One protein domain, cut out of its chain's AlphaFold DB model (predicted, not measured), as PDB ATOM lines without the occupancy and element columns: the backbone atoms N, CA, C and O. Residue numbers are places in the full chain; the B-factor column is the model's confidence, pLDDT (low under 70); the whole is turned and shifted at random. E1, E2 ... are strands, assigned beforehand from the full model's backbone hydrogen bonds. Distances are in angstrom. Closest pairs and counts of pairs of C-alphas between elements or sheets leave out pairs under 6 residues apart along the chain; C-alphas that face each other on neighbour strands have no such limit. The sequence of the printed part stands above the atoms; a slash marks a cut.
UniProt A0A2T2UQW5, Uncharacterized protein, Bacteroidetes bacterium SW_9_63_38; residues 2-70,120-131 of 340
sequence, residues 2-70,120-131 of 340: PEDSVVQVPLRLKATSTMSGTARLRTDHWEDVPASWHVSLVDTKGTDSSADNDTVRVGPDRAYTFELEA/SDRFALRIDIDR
ATOM      1  N   PRO A   2     -40.140 -46.055 -61.958       41.44
ATOM      2  CA  PRO A   2     -40.060 -47.484 -61.678       41.44
ATOM      3  C   PRO A   2     -39.349 -47.678 -60.329       41.44
ATOM      4  O   PRO A   2     -38.178 -47.338 -60.191       41.44
ATOM      5  N   GLU A   3     -40.073 -48.195 -59.339       42.22
ATOM      6  CA  GLU A   3     -39.627 -48.371 -57.944       42.22
ATOM      7  C   GLU A   3     -38.477 -49.391 -57.772       42.22
ATOM      8  O   GLU A   3     -37.891 -49.483 -56.702       42.22
ATOM      9  N   ASP A   4     -38.089 -50.113 -58.830       50.16
ATOM     10  CA  ASP A   4     -37.121 -51.224 -58.762       50.16
ATOM     11  C   ASP A   4     -35.638 -50.823 -58.956       50.16
ATOM     12  O   ASP A   4     -34.760 -51.689 -58.964       50.16
ATOM     13  N   SER A   5     -35.325 -49.534 -59.146       63.25
ATOM     14  CA  SER A   5     -33.936 -49.064 -59.349       63.25
ATOM     15  C   SER A   5     -33.268 -48.518 -58.085       63.25
ATOM     16  O   SER A   5     -32.058 -48.276 -58.093       63.25
ATOM     17  N   VAL A   6     -34.042 -48.317 -57.015       67.94
ATOM     18  CA  VAL A   6     -33.581 -47.717 -55.762       67.94
ATOM     19  C   VAL A   6     -33.811 -48.710 -54.635       67.94
ATOM     20  O   VAL A   6     -34.947 -49.012 -54.287       67.94
ATOM     21  N   VAL A   7     -32.729 -49.206 -54.042       79.62
ATOM     22  CA  VAL A   7     -32.800 -50.054 -52.848       79.62
ATOM     23  C   VAL A   7     -32.484 -49.194 -51.634       79.62
ATOM     24  O   VAL A   7     -31.431 -48.561 -51.576       79.62
ATOM     25  N   GLN A   8     -33.393 -49.162 -50.660       79.94
ATOM     26  CA  GLN A   8     -33.141 -48.546 -49.360       79.94
ATOM     27  C   GLN A   8     -32.910 -49.624 -48.304       79.94
ATOM     28  O   GLN A   8     -33.768 -50.471 -48.072       79.94
ATOM     29  N   VAL A   9     -31.750 -49.569 -47.653       81.75
ATOM     30  CA  VAL A   9     -31.363 -50.480 -46.574       81.75
ATOM     31  C   VAL A   9     -31.293 -49.685 -45.268       81.75
ATOM     32  O   VAL A   9     -30.349 -48.912 -45.084       81.75
ATOM     33  N   PRO A  10     -32.271 -49.816 -44.358       80.69
ATOM     34  CA  PRO A  10     -32.208 -49.164 -43.055       80.69
ATOM     35  C   PRO A  10     -31.062 -49.735 -42.214       80.69
ATOM     36  O   PRO A  10     -30.835 -50.948 -42.150       80.69
ATOM     37  N   LEU A  11     -30.340 -48.848 -41.537       77.00
ATOM     38  CA  LEU A  11     -29.192 -49.173 -40.706       77.00
ATOM     39  C   LEU A  11     -29.487 -48.833 -39.247       77.00
ATOM     40  O   LEU A  11     -29.916 -47.726 -38.918       77.00
ATOM     41  N   ARG A  12     -29.170 -49.771 -38.352       72.00
ATOM     42  CA  ARG A  12     -29.278 -49.571 -36.905       72.00
ATOM     43  C   ARG A  12     -27.915 -49.364 -36.278       72.00
ATOM     44  O   ARG A  12     -26.997 -50.172 -36.448       72.00
ATOM     45  N   LEU A  13     -27.815 -48.298 -35.492       71.19
ATOM     46  CA  LEU A  13     -26.676 -48.056 -34.622       71.19
ATOM     47  C   LEU A  13     -26.880 -48.827 -33.312       71.19
ATOM     48  O   LEU A  13     -27.823 -48.557 -32.569       71.19
ATOM     49  N   LYS A  14     -25.988 -49.773 -33.006       67.12
ATOM     50  CA  LYS A  14     -25.957 -50.439 -31.697       67.12
ATOM     51  C   LYS A  14     -24.895 -49.790 -30.816       67.12
ATOM     52  O   LYS A  14     -23.700 -49.932 -31.074       67.12
ATOM     53  N   ALA A  15     -25.335 -49.102 -29.768       63.56
ATOM     54  CA  ALA A  15     -24.470 -48.547 -28.733       63.56
ATOM     55  C   ALA A  15     -24.607 -49.366 -27.441       63.56
ATOM     56  O   ALA A  15     -25.706 -49.752 -27.059       63.56
ATOM     57  N   THR A  16     -23.490 -49.641 -26.766       54.91
ATOM     58  CA  THR A  16     -23.460 -50.402 -25.498       54.91
ATOM     59  C   THR A  16     -23.722 -49.537 -24.263       54.91
ATOM     60  O   THR A  16     -23.758 -50.047 -23.149       54.91
ATOM     61  N   SER A  17     -23.847 -48.224 -24.444       61.75
ATOM     62  CA  SER A  17     -24.100 -47.236 -23.398       61.75
ATOM     63  C   SER A  17     -24.727 -45.990 -24.016       61.75
ATOM     64  O   SER A  17     -24.658 -45.792 -25.229       61.75
ATOM     65  N   THR A  18     -25.293 -45.120 -23.186       68.56
ATOM     66  CA  THR A  18     -25.734 -43.789 -23.601       68.56
ATOM     67  C   THR A  18     -24.543 -43.000 -24.148       68.56
ATOM     68  O   THR A  18     -23.527 -42.872 -23.465       68.56
ATOM     69  N   MET A  19     -24.638 -42.507 -25.384       66.50
ATOM     70  CA  MET A  19     -23.570 -41.758 -26.052       66.50
ATOM     71  C   MET A  19     -24.071 -40.371 -26.446       66.50
ATOM     72  O   MET A  19     -25.213 -40.227 -26.874       66.50
ATOM     73  N   SER A  20     -23.206 -39.367 -26.314       74.19
ATOM     74  CA  SER A  20     -23.453 -38.002 -26.779       74.19
ATOM     75  C   SER A  20     -22.179 -37.379 -27.332       74.19
ATOM     76  O   SER A  20     -21.094 -37.645 -26.810       74.19
ATOM     77  N   GLY A  21     -22.330 -36.509 -28.326       74.44
ATOM     78  CA  GLY A  21     -21.254 -35.761 -28.968       74.44
ATOM     79  C   GLY A  21     -21.036 -36.151 -30.427       74.44
ATOM     80  O   GLY A  21     -21.808 -36.907 -31.020       74.44
ATOM     81  N   THR A  22     -19.950 -35.639 -30.997       75.81
ATOM     82  CA  THR A  22     -19.642 -35.792 -32.417       75.81
ATOM     83  C   THR A  22     -19.220 -37.222 -32.751       75.81
ATOM     84  O   THR A  22     -18.212 -37.730 -32.253       75.81
ATOM     85  N   ALA A  23     -19.955 -37.862 -33.656       75.25
ATOM     86  CA  ALA A  23     -19.644 -39.167 -34.217       75.25
ATOM     87  C   ALA A  23     -19.216 -39.048 -35.684       75.25
ATOM     88  O   ALA A  23     -19.651 -38.161 -36.419       75.25
ATOM     89  N   ARG A  24     -18.356 -39.971 -36.121       78.31
ATOM     90  CA  ARG A  24     -17.879 -40.046 -37.504       78.31
ATOM     91  C   ARG A  24     -18.117 -41.444 -38.054       78.31
ATOM     92  O   ARG A  24     -17.554 -42.413 -37.553       78.31
ATOM     93  N   LEU A  25     -18.923 -41.528 -39.102       77.00
ATOM     94  CA  LEU A  25     -19.147 -42.732 -39.879       77.00
ATOM     95  C   LEU A  25     -18.157 -42.787 -41.040       77.00
ATOM     96  O   LEU A  25     -18.044 -41.837 -41.811       77.00
ATOM     97  N   ARG A  26     -17.453 -43.907 -41.186       75.31
ATOM     98  CA  ARG A  26     -16.586 -44.184 -42.332       75.31
ATOM     99  C   ARG A  26     -16.818 -45.612 -42.800       75.31
ATOM    100  O   ARG A  26     -17.076 -46.496 -41.991       75.31
ATOM    101  N   THR A  27     -16.717 -45.824 -44.101       71.38
ATOM    102  CA  THR A  27     -16.698 -47.158 -44.696       71.38
ATOM    103  C   THR A  27     -15.245 -47.555 -44.914       71.38
ATOM    104  O   THR A  27     -14.603 -47.033 -45.820       71.38
ATOM    105  N   ASP A  28     -14.712 -48.418 -44.052       69.25
ATOM    106  CA  ASP A  28     -13.292 -48.797 -44.095       69.25
ATOM    107  C   ASP A  28     -12.963 -49.753 -45.248       69.25
ATOM    108  O   ASP A  28     -11.830 -49.785 -45.724       69.25
ATOM    109  N   HIS A  29     -13.950 -50.527 -45.702       73.69
ATOM    110  CA  HIS A  29     -13.786 -51.492 -46.778       73.69
ATOM    111  C   HIS A  29     -15.062 -51.594 -47.612       73.69
ATOM    112  O   HIS A  29     -16.167 -51.547 -47.071       73.69
ATOM    113  N   TRP A  30     -14.887 -51.718 -48.925       74.56
ATOM    114  CA  TRP A  30     -15.940 -51.997 -49.895       74.56
ATOM    115  C   TRP A  30     -15.545 -53.280 -50.609       74.56
ATOM    116  O   TRP A  30     -14.463 -53.342 -51.188       74.56
ATOM    117  N   GLU A  31     -16.412 -54.282 -50.563       77.19
ATOM    118  CA  GLU A  31     -16.206 -55.568 -51.222       77.19
ATOM    119  C   GLU A  31     -17.339 -55.780 -52.226       77.19
ATOM    120  O   GLU A  31     -18.491 -55.454 -51.936       77.19
ATOM    121  N   ASP A  32     -16.995 -56.249 -53.425       74.38
ATOM    122  CA  ASP A  32     -17.936 -56.631 -54.483       74.38
ATOM    123  C   ASP A  32     -18.994 -55.589 -54.887       74.38
ATOM    124  O   ASP A  32     -20.011 -55.939 -55.486       74.38
ATOM    125  N   VAL A  33     -18.764 -54.295 -54.634       72.50
ATOM    126  CA  VAL A  33     -19.666 -53.234 -55.104       72.50
ATOM    127  C   VAL A  33     -19.348 -52.882 -56.559       72.50
ATOM    128  O   VAL A  33     -18.266 -52.352 -56.837       72.50
ATOM    129  N   PRO A  34     -20.265 -53.143 -57.511       72.19
ATOM    130  CA  PRO A  34     -20.037 -52.820 -58.912       72.19
ATOM    131  C   PRO A  34     -19.882 -51.315 -59.119       72.19
ATOM    132  O   PRO A  34     -20.575 -50.514 -58.499       72.19
ATOM    133  N   ALA A  35     -19.042 -50.921 -60.079       66.81
ATOM    134  CA  ALA A  35     -18.825 -49.510 -60.413       66.81
ATOM    135  C   ALA A  35     -20.098 -48.773 -60.880       66.81
ATOM    136  O   ALA A  35     -20.132 -47.547 -60.865       66.81
ATOM    137  N   SER A  36     -21.130 -49.511 -61.299       62.91
ATOM    138  CA  SER A  36     -22.420 -48.962 -61.712       62.91
ATOM    139  C   SER A  36     -23.398 -48.755 -60.548       62.91
ATOM    140  O   SER A  36     -24.549 -48.403 -60.769       62.91
ATOM    141  N   TRP A  37     -23.000 -49.038 -59.307       78.31
ATOM    142  CA  TRP A  37     -23.838 -48.790 -58.137       78.31
ATOM    143  C   TRP A  37     -23.433 -47.465 -57.507       78.31
ATOM    144  O   TRP A  37     -22.265 -47.227 -57.197       78.31
ATOM    145  N   HIS A  38     -24.414 -46.607 -57.278       78.12
ATOM    146  CA  HIS A  38     -24.236 -45.366 -56.548       78.12
ATOM    147  C   HIS A  38     -24.835 -45.523 -55.166       78.12
ATOM    148  O   HIS A  38     -26.010 -45.834 -55.013       78.12
ATOM    149  N   VAL A  39     -24.016 -45.306 -54.145       83.12
ATOM    150  CA  VAL A  39     -24.429 -45.521 -52.766       83.12
ATOM    151  C   VAL A  39     -24.355 -44.210 -51.996       83.12
ATOM    152  O   VAL A  39     -23.322 -43.535 -51.953       83.12
ATOM    153  N   SER A  40     -25.471 -43.846 -51.380       85.38
ATOM    154  CA  SER A  40     -25.616 -42.649 -50.561       85.38
ATOM    155  C   SER A  40     -26.124 -43.022 -49.175       85.38
ATOM    156  O   SER A  40     -26.959 -43.907 -49.023       85.38
ATOM    157  N   LEU A  41     -25.629 -42.335 -48.154       86.25
ATOM    158  CA  LEU A  41     -26.183 -42.379 -46.810       86.25
ATOM    159  C   LEU A  41     -27.255 -41.300 -46.690       86.25
ATOM    160  O   LEU A  41     -26.993 -40.139 -47.000       86.25
ATOM    161  N   VAL A  42     -28.428 -41.688 -46.217       87.25
ATOM    162  CA  VAL A  42     -29.515 -40.794 -45.829       87.25
ATOM    163  C   VAL A  42     -29.546 -40.749 -44.303       87.25
ATOM    164  O   VAL A  42     -29.778 -41.777 -43.668       87.25
ATOM    165  N   ASP A  43     -29.289 -39.579 -43.718       85.50
ATOM    166  CA  ASP A  43     -29.524 -39.301 -42.298       85.50
ATOM    167  C   ASP A  43     -30.897 -38.638 -42.161       85.50
ATOM    168  O   ASP A  43     -31.087 -37.492 -42.568       85.50
ATOM    169  N   THR A  44     -31.853 -39.374 -41.600       82.50
ATOM    170  CA  THR A  44     -33.213 -38.891 -41.317       82.50
ATOM    171  C   THR A  44     -33.280 -38.017 -40.073       82.50
ATOM    172  O   THR A  44     -34.347 -37.563 -39.684       82.50
ATOM    173  N   LYS A  45     -32.160 -37.859 -39.353       75.94
ATOM    174  CA  LYS A  45     -32.094 -37.201 -38.040       75.94
ATOM    175  C   LYS A  45     -33.025 -37.840 -36.999       75.94
ATOM    176  O   LYS A  45     -33.205 -37.297 -35.912       75.94
ATOM    177  N   GLY A  46     -33.561 -39.030 -37.291       71.81
ATOM    178  CA  GLY A  46     -34.561 -39.709 -36.473       71.81
ATOM    179  C   GLY A  46     -35.954 -39.084 -36.555       71.81
ATOM    180  O   GLY A  46     -36.752 -39.316 -35.648       71.81
ATOM    181  N   THR A  47     -36.240 -38.287 -37.590       70.75
ATOM    182  CA  THR A  47     -37.568 -37.733 -37.858       70.75
ATOM    183  C   THR A  47     -38.269 -38.552 -38.946       70.75
ATOM    184  O   THR A  47     -37.637 -39.152 -39.814       70.75
ATOM    185  N   ASP A  48     -39.602 -38.588 -38.905       70.44
ATOM    186  CA  ASP A  48     -40.415 -39.221 -39.958       70.44
ATOM    187  C   ASP A  48     -40.549 -38.322 -41.206       70.44
ATOM    188  O   ASP A  48     -41.174 -38.694 -42.201       70.44
ATOM    189  N   SER A  49     -40.004 -37.103 -41.147       72.69
ATOM    190  CA  SER A  49     -40.049 -36.122 -42.223       72.69
ATOM    191  C   SER A  49     -38.849 -36.319 -43.136       72.69
ATOM    192  O   SER A  49     -37.716 -36.384 -42.690       72.69
ATOM    193  N   SER A  50     -39.082 -36.347 -44.447       73.81
ATOM    194  CA  SER A  50     -37.988 -36.387 -45.417       73.81
ATOM    195  C   SER A  50     -37.424 -35.005 -45.772       73.81
ATOM    196  O   SER A  50     -36.464 -34.926 -46.535       73.81
ATOM    197  N   ALA A  51     -38.043 -33.914 -45.304       73.94
ATOM    198  CA  ALA A  51     -37.692 -32.544 -45.698       73.94
ATOM    199  C   ALA A  51     -36.356 -32.065 -45.104       73.94
ATOM    200  O   ALA A  51     -35.710 -31.176 -45.655       73.94
ATOM    201  N   ASP A  52     -35.956 -32.657 -43.987       74.19
ATOM    202  CA  ASP A  52     -34.748 -32.373 -43.220       74.19
ATOM    203  C   ASP A  52     -33.666 -33.447 -43.392       74.19
ATOM    204  O   ASP A  52     -32.611 -33.354 -42.757       74.19
ATOM    205  N   ASN A  53     -33.893 -34.428 -44.270       83.06
ATOM    206  CA  ASN A  53     -32.945 -35.503 -44.531       83.06
ATOM    207  C   ASN A  53     -31.668 -34.975 -45.184       83.06
ATOM    208  O   ASN A  53     -31.707 -34.361 -46.253       83.06
ATOM    209  N   ASP A  54     -30.523 -35.333 -44.610       79.69
ATOM    210  CA  ASP A  54     -29.230 -35.088 -45.240       79.69
ATOM    211  C   ASP A  54     -28.828 -36.319 -46.054       79.69
ATOM    212  O   ASP A  54     -28.765 -37.434 -45.538       79.69
ATOM    213  N   THR A  55     -28.550 -36.126 -47.344       83.44
ATOM    214  CA  THR A  55     -28.086 -37.203 -48.230       83.44
ATOM    215  C   THR A  55     -26.642 -36.959 -48.633       83.44
ATOM    216  O   THR A  55     -26.315 -35.933 -49.232       83.44
ATOM    217  N   VAL A  56     -25.762 -37.915 -48.335       81.00
ATOM    218  CA  VAL A  56     -24.326 -37.809 -48.610       81.00
ATOM    219  C   VAL A  56     -23.828 -39.038 -49.360       81.00
ATOM    220  O   VAL A  56     -24.043 -40.169 -48.937       81.00
ATOM    221  N   ARG A  57     -23.091 -38.822 -50.455       80.44
ATOM    222  CA  ARG A  57     -22.396 -39.903 -51.172       80.44
ATOM    223  C   ARG A  57     -21.310 -40.519 -50.293       80.44
ATOM    224  O   ARG A  57     -20.372 -39.817 -49.898       80.44
ATOM    225  N   VAL A  58     -21.415 -41.823 -50.061       78.81
ATOM    226  CA  VAL A  58     -20.433 -42.611 -49.307       78.81
ATOM    227  C   VAL A  58     -19.484 -43.346 -50.251       78.81
ATOM    228  O   VAL A  58     -19.801 -43.587 -51.411       78.81
ATOM    229  N   GLY A  59     -18.282 -43.642 -49.769       69.75
ATOM    230  CA  GLY A  59     -17.224 -44.299 -50.534       69.75
ATOM    231  C   GLY A  59     -15.987 -44.521 -49.660       69.75
ATOM    232  O   GLY A  59     -15.924 -43.954 -48.567       69.75
ATOM    233  N   PRO A  60     -15.001 -45.309 -50.119       67.38
ATOM    234  CA  PRO A  60     -13.868 -45.764 -49.302       67.38
ATOM    235  C   PRO A  60     -13.071 -44.619 -48.648       67.38
ATOM    236  O   PRO A  60     -12.630 -44.743 -47.509       67.38
ATOM    237  N   ASP A  61     -12.980 -43.463 -49.311       68.25
ATOM    238  CA  ASP A  61     -12.228 -42.303 -48.812       68.25
ATOM    239  C   ASP A  61     -13.102 -41.231 -48.145       68.25
ATOM    240  O   ASP A  61     -12.635 -40.135 -47.825       68.25
ATOM    241  N   ARG A  62     -14.395 -41.505 -47.944       72.50
ATOM    242  CA  ARG A  62     -15.349 -40.526 -47.418       72.50
ATOM    243  C   ARG A  62     -15.821 -40.910 -46.031       72.50
ATOM    244  O   ARG A  62     -16.152 -42.056 -45.745       72.50
ATOM    245  N   ALA A  63     -15.882 -39.904 -45.173       75.88
ATOM    246  CA  ALA A  63     -16.443 -40.034 -43.847       75.88
ATOM    247  C   ALA A  63     -17.516 -38.970 -43.642       75.88
ATOM    248  O   ALA A  63     -17.333 -37.822 -44.045       75.88
ATOM    249  N   TYR A  64     -18.604 -39.366 -43.003       81.00
ATOM    250  CA  TYR A  64     -19.718 -38.509 -42.642       81.00
ATOM    251  C   TYR A  64     -19.670 -38.228 -41.140       81.00
ATOM    252  O   TYR A  64     -19.479 -39.148 -40.349       81.00
ATOM    253  N   THR A  65     -19.807 -36.967 -40.748       80.19
ATOM    254  CA  THR A  65     -19.752 -36.545 -39.344       80.19
ATOM    255  C   THR A  65     -21.122 -36.037 -38.926       80.19
ATOM    256  O   THR A  65     -21.728 -35.262 -39.662       80.19
ATOM    257  N   PHE A  66     -21.593 -36.455 -37.757       78.94
ATOM    258  CA  PHE A  66     -22.902 -36.090 -37.227       78.94
ATOM    259  C   PHE A  66     -22.873 -36.002 -35.700       78.94
ATOM    260  O   PHE A  66     -22.016 -36.598 -35.051       78.94
ATOM    261  N   GLU A  67     -23.821 -35.277 -35.118       76.31
ATOM    262  CA  GLU A  67     -23.971 -35.177 -33.663       76.31
ATOM    263  C   GLU A  67     -24.926 -36.250 -33.124       76.31
ATOM    264  O   GLU A  67     -25.983 -36.526 -33.709       76.31
ATOM    265  N   LEU A  68     -24.542 -36.865 -32.003       74.12
ATOM    266  CA  LEU A  68     -25.381 -37.742 -31.188       74.12
ATOM    267  C   LEU A  68     -25.873 -36.970 -29.965       74.12
ATOM    268  O   LEU A  68     -25.073 -36.475 -29.171       74.12
ATOM    269  N   GLU A  69     -27.184 -36.921 -29.776       66.69
ATOM    270  CA  GLU A  69     -27.784 -36.339 -28.578       66.69
ATOM    271  C   GLU A  69     -28.092 -37.436 -27.551       66.69
ATOM    272  O   GLU A  69     -28.592 -38.509 -27.898       66.69
ATOM    273  N   ALA A  70     -27.795 -37.178 -26.273       57.59
ATOM    274  CA  ALA A  70     -28.210 -38.077 -25.199       57.59
ATOM    275  C   ALA A  70     -29.740 -38.014 -25.014       57.59
ATOM    276  O   ALA A  70     -30.322 -36.933 -25.117       57.59
ATOM    277  N   SER A 120     -33.117 -45.660 -32.967       52.25
ATOM    278  CA  SER A 120     -33.753 -45.071 -34.141       52.25
ATOM    279  C   SER A 120     -33.106 -45.584 -35.426       52.25
ATOM    280  O   SER A 120     -31.878 -45.642 -35.541       52.25
ATOM    281  N   ASP A 121     -33.946 -45.911 -36.408       65.88
ATOM    282  CA  ASP A 121     -33.592 -46.185 -37.806       65.88
ATOM    283  C   ASP A 121     -33.130 -44.875 -38.498       65.88
ATOM    284  O   ASP A 121     -33.605 -44.488 -39.561       65.88
ATOM    285  N   ARG A 122     -32.226 -44.132 -37.841       79.56
ATOM    286  CA  ARG A 122     -31.774 -42.789 -38.225       79.56
ATOM    287  C   ARG A 122     -31.066 -42.792 -39.578       79.56
ATOM    288  O   ARG A 122     -31.136 -41.813 -40.313       79.56
ATOM    289  N   PHE A 123     -30.389 -43.884 -39.907       84.12
ATOM    290  CA  PHE A 123     -29.595 -43.994 -41.119       84.12
ATOM    291  C   PHE A 123     -30.233 -44.981 -42.086       84.12
ATOM    292  O   PHE A 123     -30.606 -46.084 -41.696       84.12
ATOM    293  N   ALA A 124     -30.280 -44.624 -43.363       83.06
ATOM    294  CA  ALA A 124     -30.605 -45.547 -44.440       83.06
ATOM    295  C   ALA A 124     -29.542 -45.458 -45.534       83.06
ATOM    296  O   ALA A 124     -29.103 -44.374 -45.913       83.06
ATOM    297  N   LEU A 125     -29.119 -46.605 -46.052       84.62
ATOM    298  CA  LEU A 125     -28.287 -46.676 -47.239       84.62
ATOM    299  C   LEU A 125     -29.199 -46.681 -48.464       84.62
ATOM    300  O   LEU A 125     -30.019 -47.579 -48.626       84.62
ATOM    301  N   ARG A 126     -29.062 -45.681 -49.326       83.62
ATOM    302  CA  ARG A 126     -29.726 -45.619 -50.624       83.62
ATOM    303  C   ARG A 126     -28.755 -46.107 -51.691       83.62
ATOM    304  O   ARG A 126     -27.692 -45.516 -51.862       83.62
ATOM    305  N   ILE A 127     -29.124 -47.171 -52.389       82.75
ATOM    306  CA  ILE A 127     -28.370 -47.747 -53.499       82.75
ATOM    307  C   ILE A 127     -29.163 -47.465 -54.772       82.75
ATOM    308  O   ILE A 127     -30.223 -48.048 -54.991       82.75
ATOM    309  N   ASP A 128     -28.647 -46.565 -55.596       76.25
ATOM    310  CA  ASP A 128     -29.146 -46.303 -56.938       76.25
ATOM    311  C   ASP A 128     -28.327 -47.163 -57.915       76.25
ATOM    312  O   ASP A 128     -27.106 -47.018 -58.029       76.25
ATOM    313  N   ILE A 129     -28.980 -48.113 -58.583       71.88
ATOM    314  CA  ILE A 129     -28.312 -49.024 -59.520       71.88
ATOM    315  C   ILE A 129     -28.377 -48.409 -60.917       71.88
ATOM    316  O   ILE A 129     -29.425 -48.452 -61.565       71.88
ATOM    317  N   ASP A 130     -27.248 -47.897 -61.405       61.22
ATOM    318  CA  ASP A 130     -27.123 -47.474 -62.791       61.22
ATOM    319  C   ASP A 130     -27.080 -48.724 -63.682       61.22
ATOM    320  O   ASP A 130     -26.189 -49.580 -63.593       61.22
ATOM    321  N   ARG A 131     -28.119 -48.891 -64.503       57.19
ATOM    322  CA  ARG A 131     -28.162 -49.933 -65.527       57.19
ATOM    323  C   ARG A 131     -28.018 -49.231 -66.870       57.19
ATOM    324  O   ARG A 131     -29.006 -48.644 -67.320       57.19
TER     325      ARG A 131
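This is residues 2 to 70 and 120 to 131 of the 340 residues of an uncharacterized protein of Bacteroidetes bacterium SW_9_63_38 (UniProt A0A2T2UQW5). A strongly twisted wall of four antiparallel strands, E1, E6, E3 and E4 in that order across it, is joined by a separate ribbon of two antiparallel strands, E2 and E5. The ribbon is set off toward the end of the long axis where E1 finishes, with little contact between its strands and those of the wall, and residues 14 to 20 cross from E1 to E2 at that end. The printed part has 81 residues with no named helix and six named strands, E1 to E6 along the chain; the class is all strand, though under half of the residues, 38 of 81, are in named elements. It is only just compact, close to loose, with a radius of gyration of the C-alphas of 13.7 A and spans of 42 by 29 by 19 A.

Begin in the larger sheet with its inner strands, E6, residues 123 to 129, and E3, residues 37 to 43. They are antiparallel at 158 degrees between directions; look at N 40 and O 126, 2.8 A apart and within hydrogen-bond range. On the other side of E6 from E3, find the edge strand E1, residues 6 to 13, antiparallel to E6 at 156 degrees, with N 9 and O 125 within range at 2.8 A. The other edge strand is E4, residues 54 to 57, which makes a hairpin with E3 at 152 degrees; N 41 and O 56 are 2.8 A apart, within range. Now turn to the smaller sheet: E2, residues 21 to 26, and E5, residues 63 to 68, are antiparallel at 153 degrees, with N 25 and O 64 within range at 2.7 A. The closest C-alphas of E4 and E5 are those of Val 56 and Tyr 64, 7.6 A apart. E1 and E5, E2 and E4, and E3 and E5 are among the pairs that are apart.

Find C-alpha 6 at (-33.581, -47.717, -55.762); from there E1 runs 22.2 A to C-alpha 13 at (-26.676, -48.056, -34.622). E3 measures 19.3 A from first to last C-alpha, E2 16.5 A, E5 15.7 A and E4 10.3 A. E6 runs 19.1 A and ends at C-alpha 129, (-28.312, -49.024, -59.520).

The two C-alphas farthest apart, those of Thr 18 and Arg 131, are 42.4 A apart. Residues 71 to 119 are not printed, and C-alphas 70 and 120 are 12.6 A apart across this cut, which falls in the link from E5 to E6. Of the links printed whole, E4 to E5 is tight and the others are short. The mean pLDDT of the printed part is 73.1; look for values under 70 at 23 residues, among them 2 to 6 and 14 to 19.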